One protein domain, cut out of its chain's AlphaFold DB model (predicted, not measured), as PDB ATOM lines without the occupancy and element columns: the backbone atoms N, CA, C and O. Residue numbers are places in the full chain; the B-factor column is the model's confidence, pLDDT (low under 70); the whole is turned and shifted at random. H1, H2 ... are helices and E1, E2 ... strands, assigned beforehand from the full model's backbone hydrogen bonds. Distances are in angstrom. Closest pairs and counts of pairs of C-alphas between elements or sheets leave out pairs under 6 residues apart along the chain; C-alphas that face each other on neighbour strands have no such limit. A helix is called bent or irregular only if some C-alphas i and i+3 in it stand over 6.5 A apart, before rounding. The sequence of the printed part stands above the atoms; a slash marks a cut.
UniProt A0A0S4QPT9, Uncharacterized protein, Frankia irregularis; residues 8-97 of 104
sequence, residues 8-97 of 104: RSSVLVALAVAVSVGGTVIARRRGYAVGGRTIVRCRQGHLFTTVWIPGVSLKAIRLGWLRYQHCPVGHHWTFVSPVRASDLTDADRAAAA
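Overview. This is residues 8 to 97 of the 104 residues of an uncharacterized protein of Frankia irregularis (UniProt A0A0S4QPT9). A long helix, H1, its residues 8 to 15 sticking out, leads to a curled sheet of hairpins, E1-E2 and E3-E4, which H2 grazes. The 90 printed residues run H1-E1-E2-E3-E4-H2, mixed helices and strands; the antiparallel sheet's order is E2-E1-E4-E3. The whole, only just compact, close to loose, spans 48 by 27 by 16 A, radius of gyration of the C-alphas 14.4 A.

Arrangement. E1, residues 36 to 42, and E2, 47 to 52, form a hairpin; E3, 66 to 71, and E4, 76 to 82, another; E4 neighbours E1. Within hydrogen-bond range are N 38 and O 50, 2.8 A, N 69 and O 78, 2.9 A, N 41 and O 81, 2.9 A, and every O i to N i+4 helix pair. H2, residues 90 to 95, only grazes the sheet.

Along the chain. H1, residues 8 to 29, starts at (19.397, 48.220, -28.068) and spans 31.2 A; H2 ends at (58.077, 27.455, -9.650).

Size, cuts and confidence. The printed part has no cut; the E2-E3 link is long; 42 residues have pLDDT under 70.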
ATOM      1  N   ARG A   8      18.072  47.593 -28.221       67.31
ATOM      2  CA  ARG A   8      19.397  48.220 -28.068       67.31
ATOM      3  C   ARG A   8      20.227  47.570 -26.957       67.31
ATOM      4  O   ARG A   8      21.422  47.374 -27.130       67.31
ATOM      5  N   SER A   9      19.596  47.198 -25.845       65.06
ATOM      6  CA  SER A   9      20.249  46.501 -24.731       65.06
ATOM      7  C   SER A   9      20.654  45.077 -25.130       65.06
ATOM      8  O   SER A   9      21.787  44.670 -24.884       65.06
ATOM      9  N   SER A  10      19.797  44.361 -25.863       73.25
ATOM     10  CA  SER A  10      20.118  43.024 -26.385       73.25
ATOM     11  C   SER A  10      21.295  43.042 -27.367       73.25
ATOM     12  O   SER A  10      22.166  42.179 -27.293       73.25
ATOM     13  N   VAL A  11      21.361  44.044 -28.252       78.44
ATOM     14  CA  VAL A  11      22.486  44.216 -29.188       78.44
ATOM     15  C   VAL A  11      23.784  44.526 -28.443       78.44
ATOM     16  O   VAL A  11      24.804  43.908 -28.737       78.44
ATOM     17  N   LEU A  12      23.755  45.423 -27.453       77.00
ATOM     18  CA  LEU A  12      24.934  45.747 -26.640       77.00
ATOM     19  C   LEU A  12      25.437  44.537 -25.845       77.00
ATOM     20  O   LEU A  12      26.644  44.301 -25.793       77.00
ATOM     21  N   VAL A  13      24.529  43.741 -25.277       75.88
ATOM     22  CA  VAL A  13      24.880  42.494 -24.583       75.88
ATOM     23  C   VAL A  13      25.494  41.489 -25.557       75.88
ATOM     24  O   VAL A  13      26.545  40.924 -25.257       75.88
ATOM     25  N   ALA A  14      24.909  41.299 -26.741       77.81
ATOM     26  CA  ALA A  14      25.455  40.383 -27.742       77.81
ATOM     27  C   ALA A  14      26.850  40.821 -28.220       77.81
ATOM     28  O   ALA A  14      27.749  39.989 -28.345       77.81
ATOM     29  N   LEU A  15      27.062  42.127 -28.420       78.31
ATOM     30  CA  LEU A  15      28.365  42.711 -28.756       78.31
ATOM     31  C   LEU A  15      29.390  42.501 -27.638       78.31
ATOM     32  O   LEU A  15      30.503  42.055 -27.908       78.31
ATOM     33  N   ALA A  16      29.019  42.760 -26.384       72.50
ATOM     34  CA  ALA A  16      29.898  42.544 -25.238       72.50
ATOM     35  C   ALA A  16      30.302  41.065 -25.101       72.50
ATOM     36  O   ALA A  16      31.474  40.757 -24.856       72.50
ATOM     37  N   VAL A  17      29.360  40.141 -25.319       73.75
ATOM     38  CA  VAL A  17      29.630  38.695 -25.339       73.75
ATOM     39  C   VAL A  17      30.555  38.338 -26.502       73.75
ATOM     40  O   VAL A  17      31.570  37.680 -26.279       73.75
ATOM     41  N   ALA A  18      30.276  38.815 -27.717       74.56
ATOM     42  CA  ALA A  18      31.096  38.541 -28.896       74.56
ATOM     43  C   ALA A  18      32.536  39.058 -28.738       74.56
ATOM     44  O   ALA A  18      33.481  38.338 -29.056       74.56
ATOM     45  N   VAL A  19      32.725  40.259 -28.179       74.69
ATOM     46  CA  VAL A  19      34.053  40.822 -27.878       74.69
ATOM     47  C   VAL A  19      34.775  39.993 -26.815       74.69
ATOM     48  O   VAL A  19      35.959  39.688 -26.968       74.69
ATOM     49  N   SER A  20      34.071  39.571 -25.764       67.31
ATOM     50  CA  SER A  20      34.647  38.757 -24.685       67.31
ATOM     51  C   SER A  20      35.075  37.371 -25.179       67.31
ATOM     52  O   SER A  20      36.186  36.913 -24.892       67.31
ATOM     53  N   VAL A  21      34.218  36.714 -25.963       69.00
ATOM     54  CA  VAL A  21      34.488  35.403 -26.568       69.00
ATOM     55  C   VAL A  21      35.597  35.522 -27.612       69.00
ATOM     56  O   VAL A  21      36.581  34.788 -27.535       69.00
ATOM     57  N   GLY A  22      35.504  36.487 -28.528       69.62
ATOM     58  CA  GLY A  22      36.515  36.742 -29.556       69.62
ATOM     59  C   GLY A  22      37.890  37.043 -28.959       69.62
ATOM     60  O   GLY A  22      38.880  36.419 -29.343       69.62
ATOM     61  N   GLY A  23      37.953  37.913 -27.947       66.88
ATOM     62  CA  GLY A  23      39.183  38.212 -27.212       66.88
ATOM     63  C   GLY A  23      39.790  36.972 -26.549       66.88
ATOM     64  O   GLY A  23      40.998  36.749 -26.642       66.88
ATOM     65  N   THR A  24      38.955  36.115 -25.957       65.44
ATOM     66  CA  THR A  24      39.390  34.848 -25.343       65.44
ATOM     67  C   THR A  24      39.935  33.864 -26.377       65.44
ATOM     68  O   THR A  24      40.978  33.248 -26.158       65.44
ATOM     69  N   VAL A  25      39.268  33.731 -27.524       68.75
ATOM     70  CA  VAL A  25      39.703  32.840 -28.610       68.75
ATOM     71  C   VAL A  25      41.032  33.309 -29.199       68.75
ATOM     72  O   VAL A  25      41.941  32.498 -29.370       68.75
ATOM     73  N   ILE A  26      41.190  34.610 -29.452       70.50
ATOM     74  CA  ILE A  26      42.445  35.189 -29.962       70.50
ATOM     75  C   ILE A  26      43.585  34.975 -28.959       70.50
ATOM     76  O   ILE A  26      44.690  34.598 -29.346       70.50
ATOM     77  N   ALA A  27      43.318  35.170 -27.669       66.00
ATOM     78  CA  ALA A  27      44.285  34.941 -26.604       66.00
ATOM     79  C   ALA A  27      44.743  33.475 -26.536       66.00
ATOM     80  O   ALA A  27      45.946  33.210 -26.505       66.00
ATOM     81  N   ARG A  28      43.802  32.523 -26.602       68.00
ATOM     82  CA  ARG A  28      44.122  31.086 -26.656       68.00
ATOM     83  C   ARG A  28      44.934  30.727 -27.892       68.00
ATOM     84  O   ARG A  28      45.935  30.028 -27.773       68.00
ATOM     85  N   ARG A  29      44.567  31.263 -29.061       68.31
ATOM     86  CA  ARG A  29      45.332  31.073 -30.307       68.31
ATOM     87  C   ARG A  29      46.756  31.632 -30.223       68.31
ATOM     88  O   ARG A  29      47.640  31.118 -30.889       68.31
ATOM     89  N   ARG A  30      46.991  32.651 -29.391       68.62
ATOM     90  CA  ARG A  30      48.325  33.216 -29.117       68.62
ATOM     91  C   ARG A  30      49.101  32.483 -28.013       68.62
ATOM     92  O   ARG A  30      50.149  32.968 -27.600       68.62
ATOM     93  N   GLY A  31      48.600  31.346 -27.525       62.31
ATOM     94  CA  GLY A  31      49.286  30.520 -26.527       62.31
ATOM     95  C   GLY A  31      49.076  30.964 -25.079       62.31
ATOM     96  O   GLY A  31      49.773  30.486 -24.186       62.31
ATOM     97  N   TYR A  32      48.123  31.865 -24.816       64.62
ATOM     98  CA  TYR A  32      47.734  32.200 -23.449       64.62
ATOM     99  C   TYR A  32      46.679  31.208 -22.952       64.62
ATOM    100  O   TYR A  32      45.611  31.076 -23.550       64.62
ATOM    101  N   ALA A  33      46.937  30.556 -21.816       65.25
ATOM    102  CA  ALA A  33      46.011  29.615 -21.178       65.25
ATOM    103  C   ALA A  33      44.837  30.320 -20.462       65.25
ATOM    104  O   ALA A  33      44.495  29.980 -19.334       65.25
ATOM    105  N   VAL A  34      44.237  31.341 -21.084       65.38
ATOM    106  CA  VAL A  34      43.118  32.100 -20.506       65.38
ATOM    107  C   VAL A  34      41.810  31.295 -20.540       65.38
ATOM    108  O   VAL A  34      41.525  30.551 -21.483       65.38
ATOM    109  N   GLY A  35      40.987  31.456 -19.503       59.84
ATOM    110  CA  GLY A  35      39.737  30.718 -19.292       59.84
ATOM    111  C   GLY A  35      39.874  29.471 -18.410       59.84
ATOM    112  O   GLY A  35      39.031  28.590 -18.513       59.84
ATOM    113  N   GLY A  36      40.928  29.377 -17.592       68.62
ATOM    114  CA  GLY A  36      41.213  28.252 -16.693       68.62
ATOM    115  C   GLY A  36      42.329  28.596 -15.700       68.62
ATOM    116  O   GLY A  36      42.471  29.762 -15.328       68.62
ATOM    117  N   ARG A  37      43.132  27.607 -15.281       73.00
ATOM    118  CA  ARG A  37      44.376  27.843 -14.525       73.00
ATOM    119  C   ARG A  37      45.433  28.416 -15.468       73.00
ATOM    120  O   ARG A  37      45.829  27.772 -16.434       73.00
ATOM    121  N   THR A  38      45.874  29.631 -15.184       77.00
ATOM    122  CA  THR A  38      46.858  30.369 -15.974       77.00
ATOM    123  C   THR A  38      48.037  30.720 -15.089       77.00
ATOM    124  O   THR A  38      47.853  31.219 -13.977       77.00
ATOM    125  N   ILE A  39      49.246  30.496 -15.595       82.00
ATOM    126  CA  ILE A  39      50.460  30.949 -14.923       82.00
ATOM    127  C   ILE A  39      50.636  32.436 -15.215       82.00
ATOM    128  O   ILE A  39      50.610  32.880 -16.369       82.00
ATOM    129  N   VAL A  40      50.771  33.212 -14.151       82.62
ATOM    130  CA  VAL A  40      50.955  34.657 -14.199       82.62
ATOM    131  C   VAL A  40      52.305  35.018 -13.608       82.62
ATOM    132  O   VAL A  40      52.822  34.331 -12.727       82.62
ATOM    133  N   ARG A  41      52.869  36.117 -14.106       85.69
ATOM    134  CA  ARG A  41      54.091  36.715 -13.578       85.69
ATOM    135  C   ARG A  41      53.759  38.035 -12.900       85.69
ATOM    136  O   ARG A  41      53.051  38.871 -13.470       85.69
ATOM    137  N   CYS A  42      54.274  38.213 -11.694       86.94
ATOM    138  CA  CYS A  42      54.193  39.464 -10.954       86.94
ATOM    139  C   CYS A  42      55.302  40.435 -11.401       86.94
ATOM    140  O   CYS A  42      56.308  40.005 -11.967       86.94
ATOM    141  N   ARG A  43      55.170  41.748 -11.147       83.44
ATOM    142  CA  ARG A  43      56.204  42.731 -11.561       83.44
ATOM    143  C   ARG A  43      57.593  42.478 -10.965       83.44
ATOM    144  O   ARG A  43      58.572  42.925 -11.543       83.44
ATOM    145  N   GLN A  44      57.671  41.777  -9.835       82.62
ATOM    146  CA  GLN A  44      58.932  41.391  -9.195       82.62
ATOM    147  C   GLN A  44      59.506  40.068  -9.737       82.62
ATOM    148  O   GLN A  44      60.521  39.600  -9.244       82.62
ATOM    149  N   GLY A  45      58.875  39.456 -10.744       83.19
ATOM    150  CA  GLY A  45      59.371  38.246 -11.404       83.19
ATOM    151  C   GLY A  45      58.829  36.927 -10.850       83.19
ATOM    152  O   GLY A  45      59.078  35.888 -11.454       83.19
ATOM    153  N   HIS A  46      58.040  36.937  -9.770       83.31
ATOM    154  CA  HIS A  46      57.457  35.709  -9.225       83.31
ATOM    155  C   HIS A  46      56.417  35.105 -10.170       83.31
ATOM    156  O   HIS A  46      55.555  35.817 -10.698       83.31
ATOM    157  N   LEU A  47      56.478  33.787 -10.336       84.62
ATOM    158  CA  LEU A  47      55.531  32.998 -11.112       84.62
ATOM    159  C   LEU A  47      54.588  32.256 -10.173       84.62
ATOM    160  O   LEU A  47      55.025  31.653  -9.198       84.62
ATOM    161  N   PHE A  48      53.295  32.304 -10.465       82.75
ATOM    162  CA  PHE A  48      52.290  31.556  -9.718       82.75
ATOM    163  C   PHE A  48      51.073  31.269 -10.591       82.75
ATOM    164  O   PHE A  48      50.861  31.905 -11.626       82.75
ATOM    165  N   THR A  49      50.264  30.299 -10.184       81.62
ATOM    166  CA  THR A  49      49.073  29.895 -10.931       81.62
ATOM    167  C   THR A  49      47.824  30.556 -10.352       81.62
ATOM    168  O   THR A  49      47.576  30.496  -9.149       81.62
ATOM    169  N   THR A  50      46.994  31.152 -11.208       77.56
ATOM    170  CA  THR A  50      45.699  31.734 -10.821       77.56
ATOM    171  C   THR A  50      44.601  31.356 -11.810       77.56
ATOM    172  O   THR A  50      44.867  31.011 -12.964       77.56
ATOM    173  N   VAL A  51      43.345  31.418 -11.375       75.00
ATOM    174  CA  VAL A  51      42.197  31.189 -12.255       75.00
ATOM    175  C   VAL A  51      41.901  32.467 -13.049       75.00
ATOM    176  O   VAL A  51      41.473  33.501 -12.513       75.00
ATOM    177  N   TRP A  52      42.126  32.421 -14.362       70.81
ATOM    178  CA  TRP A  52      41.929  33.556 -15.261       70.81
ATOM    179  C   TRP A  52      40.641  33.408 -16.071       70.81
ATOM    180  O   TRP A  52      40.658  32.920 -17.196       70.81
ATOM    181  N   ILE A  53      39.511  33.869 -15.533       65.38
ATOM    182  CA  ILE A  53      38.227  33.883 -16.258       65.38
ATOM    183  C   ILE A  53      38.098  35.201 -17.025       65.38
ATOM    184  O   ILE A  53      37.990  36.237 -16.373       65.38
ATOM    185  N   PRO A  54      38.146  35.240 -18.363       60.38
ATOM    186  CA  PRO A  54      37.975  36.471 -19.138       60.38
ATOM    187  C   PRO A  54      36.546  37.036 -19.009       60.38
ATOM    188  O   PRO A  54      35.592  36.290 -18.827       60.38
ATOM    189  N   GLY A  55      36.392  38.364 -19.056       53.09
ATOM    190  CA  GLY A  55      35.083  39.045 -19.060       53.09
ATOM    191  C   GLY A  55      34.330  39.121 -17.720       53.09
ATOM    192  O   GLY A  55      33.625  40.095 -17.492       53.09
ATOM    193  N   VAL A  56      34.529  38.176 -16.795       50.09
ATOM    194  CA  VAL A  56      33.883  38.170 -15.467       50.09
ATOM    195  C   VAL A  56      34.963  38.156 -14.388       50.09
ATOM    196  O   VAL A  56      35.740  37.211 -14.285       50.09
ATOM    197  N   SER A  57      35.079  39.223 -13.599       48.81
ATOM    198  CA  SER A  57      35.982  39.245 -12.443       48.81
ATOM    199  C   SER A  57      35.338  40.056 -11.324       48.81
ATOM    200  O   SER A  57      35.430  41.274 -11.310       48.81
ATOM    201  N   LEU A  58      34.704  39.363 -10.373       48.94
ATOM    202  CA  LEU A  58      34.076  39.944  -9.175       48.94
ATOM    203  C   LEU A  58      35.094  40.525  -8.168       48.94
ATOM    204  O   LEU A  58      34.700  41.139  -7.186       48.94
ATOM    205  N   LYS A  59      36.401  40.306  -8.384       42.75
ATOM    206  CA  LYS A  59      37.466  40.555  -7.394       42.75
ATOM    207  C   LYS A  59      38.650  41.413  -7.869       42.75
ATOM    208  O   LYS A  59      39.618  41.535  -7.131       42.75
ATOM    209  N   ALA A  60      38.626  41.989  -9.077       49.50
ATOM    210  CA  ALA A  60      39.747  42.818  -9.544       49.50
ATOM    211  C   ALA A  60      39.333  43.840 -10.608       49.50
ATOM    212  O   ALA A  60      38.636  43.492 -11.562       49.50
ATOM    213  N   ILE A  61      39.848  45.065 -10.482       51.09
ATOM    214  CA  ILE A  61      39.794  46.089 -11.529       51.09
ATOM    215  C   ILE A  61      40.717  45.620 -12.662       51.09
ATOM    216  O   ILE A  61      41.928  45.489 -12.478       51.09
ATOM    217  N   ARG A  62      40.144  45.300 -13.827       54.44
ATOM    218  CA  ARG A  62      40.905  44.887 -15.013       54.44
ATOM    219  C   ARG A  62      41.160  46.081 -15.923       54.44
ATOM    220  O   ARG A  62      40.225  46.586 -16.534       54.44
ATOM    221  N   LEU A  63      42.431  46.426 -16.122       54.41
ATOM    222  CA  LEU A  63      42.874  47.136 -17.327       54.41
ATOM    223  C   LEU A  63      43.220  46.094 -18.403       54.41
ATOM    224  O   LEU A  63      44.386  45.833 -18.701       54.41
ATOM    225  N   GLY A  64      42.195  45.427 -18.942       63.62
ATOM    226  CA  GLY A  64      42.351  44.422 -20.001       63.62
ATOM    227  C   GLY A  64      43.186  43.201 -19.584       63.62
ATOM    228  O   GLY A  64      42.669  42.287 -18.940       63.62
ATOM    229  N   TRP A  65      44.462  43.183 -19.988       60.22
ATOM    230  CA  TRP A  65      45.421  42.081 -19.790       60.22
ATOM    231  C   TRP A  65      46.204  42.151 -18.473       60.22
ATOM    232  O   TRP A  65      46.842  41.168 -18.098       60.22
ATOM    233  N   LEU A  66      46.156  43.288 -17.772       67.81
ATOM    234  CA  LEU A  66      46.730  43.437 -16.438       67.81
ATOM    235  C   LEU A  66      45.655  43.196 -15.378       67.81
ATOM    236  O   LEU A  66      44.562  43.770 -15.431       67.81
ATOM    237  N   ARG A  67      45.992  42.376 -14.383       74.62
ATOM    238  CA  ARG A  67      45.163  42.154 -13.195       74.62
ATOM    239  C   ARG A  67      45.927  42.638 -11.970       74.62
ATOM    240  O   ARG A  67      47.097  42.317 -11.823       74.62
ATOM    241  N   TYR A  68      45.279  43.405 -11.100       76.75
ATOM    242  CA  TYR A  68      45.825  43.701  -9.775       76.75
ATOM    243  C   TYR A  68      45.437  42.570  -8.818       76.75
ATOM    244  O   TYR A  68      44.249  42.270  -8.685       76.75
ATOM    245  N   GLN A  69      46.423  41.899  -8.225       76.31
ATOM    246  CA  GLN A  69      46.230  40.715  -7.384       76.31
ATOM    247  C   GLN A  69      47.324  40.614  -6.311       76.31
ATOM    248  O   GLN A  69      48.404  41.195  -6.448       76.31
ATOM    249  N   HIS A  70      47.037  39.884  -5.232       80.75
ATOM    250  CA  HIS A  70      48.029  39.530  -4.228       80.75
ATOM    251  C   HIS A  70      48.968  38.442  -4.766       80.75
ATOM    252  O   HIS A  70      48.529  37.404  -5.239       80.75
ATOM    253  N   CYS A  71      50.273  38.675  -4.712       84.12
ATOM    254  CA  CYS A  71      51.283  37.685  -5.036       84.12
ATOM    255  C   CYS A  71      51.531  36.803  -3.801       84.12
ATOM    256  O   CYS A  71      52.064  37.319  -2.819       84.12
ATOM    257  N   PRO A  72      51.214  35.495  -3.838       81.81
ATOM    258  CA  PRO A  72      51.411  34.595  -2.698       81.81
ATOM    259  C   PRO A  72      52.888  34.271  -2.432       81.81
ATOM    260  O   PRO A  72      53.230  33.902  -1.321       81.81
ATOM    261  N   VAL A  73      53.764  34.415  -3.434       81.75
ATOM    262  CA  VAL A  73      55.202  34.108  -3.310       81.75
ATOM    263  C   VAL A  73      55.930  35.175  -2.494       81.75
ATOM    264  O   VAL A  73      56.723  34.859  -1.620       81.75
ATOM    265  N   GLY A  74      55.657  36.448  -2.785       80.19
ATOM    266  CA  GLY A  74      56.284  37.581  -2.100       80.19
ATOM    267  C   GLY A  74      55.350  38.323  -1.147       80.19
ATOM    268  O   GLY A  74      55.683  39.437  -0.758       80.19
ATOM    269  N   HIS A  75      54.161  37.783  -0.868       83.00
ATOM    270  CA  HIS A  75      53.131  38.351   0.010       83.00
ATOM    271  C   HIS A  75      52.853  39.858  -0.175       83.00
ATOM    272  O   HIS A  75      52.682  40.597   0.791       83.00
ATOM    273  N   HIS A  76      52.750  40.332  -1.418       84.75
ATOM    274  CA  HIS A  76      52.513  41.750  -1.732       84.75
ATOM    275  C   HIS A  76      51.448  41.914  -2.812       84.75
ATOM    276  O   HIS A  76      51.191  41.012  -3.603       84.75
ATOM    277  N   TRP A  77      50.827  43.086  -2.881       82.56
ATOM    278  CA  TRP A  77      49.892  43.406  -3.956       82.56
ATOM    279  C   TRP A  77      50.629  43.978  -5.158       82.56
ATOM    280  O   TRP A  77      51.474  44.861  -5.020       82.56
ATOM    281  N   THR A  78      50.331  43.471  -6.348       85.19
ATOM    282  CA  THR A  78      50.978  43.944  -7.569       85.19
ATOM    283  C   THR A  78      50.124  43.679  -8.794       85.19
ATOM    284  O   THR A  78      49.109  42.981  -8.760       85.19
ATOM    285  N   PHE A  79      50.548  44.263  -9.907       84.31
ATOM    286  CA  PHE A  79      50.001  43.921 -11.203       84.31
ATOM    287  C   PHE A  79      50.644  42.638 -11.710       84.31
ATOM    288  O   PHE A  79      51.865  42.471 -11.675       84.31
ATOM    289  N   VAL A  80      49.801  41.747 -12.210       81.38
ATOM    290  CA  VAL A  80      50.201  40.479 -12.793       81.38
ATOM    291  C   VAL A  80      49.750  40.406 -14.239       81.38
ATOM    292  O   VAL A  80      48.675  40.899 -14.608       81.38
ATOM    293  N   SER A  81      50.592  39.788 -15.057       81.88
ATOM    294  CA  SER A  81      50.331  39.537 -16.470       81.88
ATOM    295  C   SER A  81      50.423  38.038 -16.761       81.88
ATOM    296  O   SER A  81      51.330  37.379 -16.242       81.88
ATOM    297  N   PRO A  82      49.525  37.488 -17.592       80.69
ATOM    298  CA  PRO A  82      49.598  36.091 -17.995       80.69
ATOM    299  C   PRO A  82      50.835  35.846 -18.863       80.69
ATOM    300  O   PRO A  82      51.158  36.650 -19.742       80.69
ATOM    301  N   VAL A  83      51.508  34.723 -18.626       79.06
ATOM    302  CA  VAL A  83      52.652  34.265 -19.428       79.06
ATOM    303  C   VAL A  83      52.148  33.281 -20.490       79.06
ATOM    304  O   VAL A  83      51.189  32.539 -20.251       79.06
ATOM    305  N   ARG A  84      52.740  33.295 -21.691       73.06
ATOM    306  CA  ARG A  84      52.390  32.339 -22.755       73.06
ATOM    307  C   ARG A  84      52.981  30.982 -22.436       73.06
ATOM    308  O   ARG A  84      54.133  30.919 -22.031       73.06
ATOM    309  N   ALA A  85      52.243  29.912 -22.717       69.88
ATOM    310  CA  ALA A  85      52.695  28.538 -22.492       69.88
ATOM    311  C   ALA A  85      54.034  28.205 -23.184       69.88
ATOM    312  O   ALA A  85      54.795  27.399 -22.656       69.88
ATOM    313  N   SER A  86      54.316  28.840 -24.329       69.50
ATOM    314  CA  SER A  86      55.575  28.724 -25.083       69.50
ATOM    315  C   SER A  86      56.785  29.306 -24.359       69.50
ATOM    316  O   SER A  86      57.902  28.872 -24.605       69.50
ATOM    317  N   ASP A  87      56.559  30.281 -23.480       71.19
ATOM    318  CA  ASP A  87      57.612  31.021 -22.783       71.19
ATOM    319  C   ASP A  87      57.896  30.409 -21.399       71.19
ATOM    320  O   ASP A  87      58.656  30.976 -20.618       71.19
ATOM    321  N   LEU A  88      57.246  29.282 -21.075       70.31
ATOM    322  CA  LEU A  88      57.452  28.538 -19.837       70.31
ATOM    323  C   LEU A  88      58.412  27.374 -20.060       70.31
ATOM    324  O   LEU A  88      58.109  26.437 -20.805       70.31
ATOM    325  N   THR A  89      59.523  27.400 -19.333       71.44
ATOM    326  CA  THR A  89      60.387  26.233 -19.139       71.44
ATOM    327  C   THR A  89      59.779  25.272 -18.109       71.44
ATOM    328  O   THR A  89      58.855  25.625 -17.370       71.44
ATOM    329  N   ASP A  90      60.291  24.044 -18.016       69.94
ATOM    330  CA  ASP A  90      59.848  23.100 -16.977       69.94
ATOM    331  C   ASP A  90      60.159  23.600 -15.558       69.94
ATOM    332  O   ASP A  90      59.370  23.383 -14.638       69.94
ATOM    333  N   ALA A  91      61.242  24.368 -15.395       63.69
ATOM    334  CA  ALA A  91      61.567  25.043 -14.142       63.69
ATOM    335  C   ALA A  91      60.534  26.130 -13.786       63.69
ATOM    336  O   ALA A  91      60.120  26.232 -12.631       63.69
ATOM    337  N   ASP A  92      60.045  26.887 -14.775       65.50
ATOM    338  CA  ASP A  92      58.993  27.892 -14.571       65.50
ATOM    339  C   ASP A  92      57.659  27.251 -14.164       65.50
ATOM    340  O   ASP A  92      56.925  27.798 -13.338       65.50
ATOM    341  N   ARG A  93      57.345  26.068 -14.712       67.81
ATOM    342  CA  ARG A  93      56.158  25.290 -14.320       67.81
ATOM    343  C   ARG A  93      56.273  24.772 -12.889       67.81
ATOM    344  O   ARG A  93      55.285  24.824 -12.160       67.81
ATOM    345  N   ALA A  94      57.461  24.328 -12.482       64.25
ATOM    346  CA  ALA A  94      57.729  23.900 -11.111       64.25
ATOM    347  C   ALA A  94      57.635  25.073 -10.118       64.25
ATOM    348  O   ALA A  94      57.001  24.944  -9.072       64.25
ATOM    349  N   ALA A  95      58.180  26.243 -10.469       64.56
ATOM    350  CA  ALA A  95      58.077  27.455  -9.650       64.56
ATOM    351  C   ALA A  95      56.624  27.956  -9.518       64.56
ATOM    352  O   ALA A  95      56.227  28.459  -8.469       64.56
ATOM    353  N   ALA A  96      55.799  27.756 -10.552       66.81
ATOM    354  CA  ALA A  96      54.384  28.125 -10.559       66.81
ATOM    355  C   ALA A  96      53.455  27.143  -9.813       66.81
ATOM    356  O   ALA A  96      52.228  27.273  -9.916       66.81
ATOM    357  N   ALA A  97      54.002  26.184  -9.054       68.31
ATOM    358  CA  ALA A  97      53.228  25.265  -8.216       68.31
ATOM    359  C   ALA A  97      52.400  25.992  -7.137       68.31
ATOM    360  O   ALA A  97      51.383  25.470  -6.676       68.31
TER     361      ALA A  97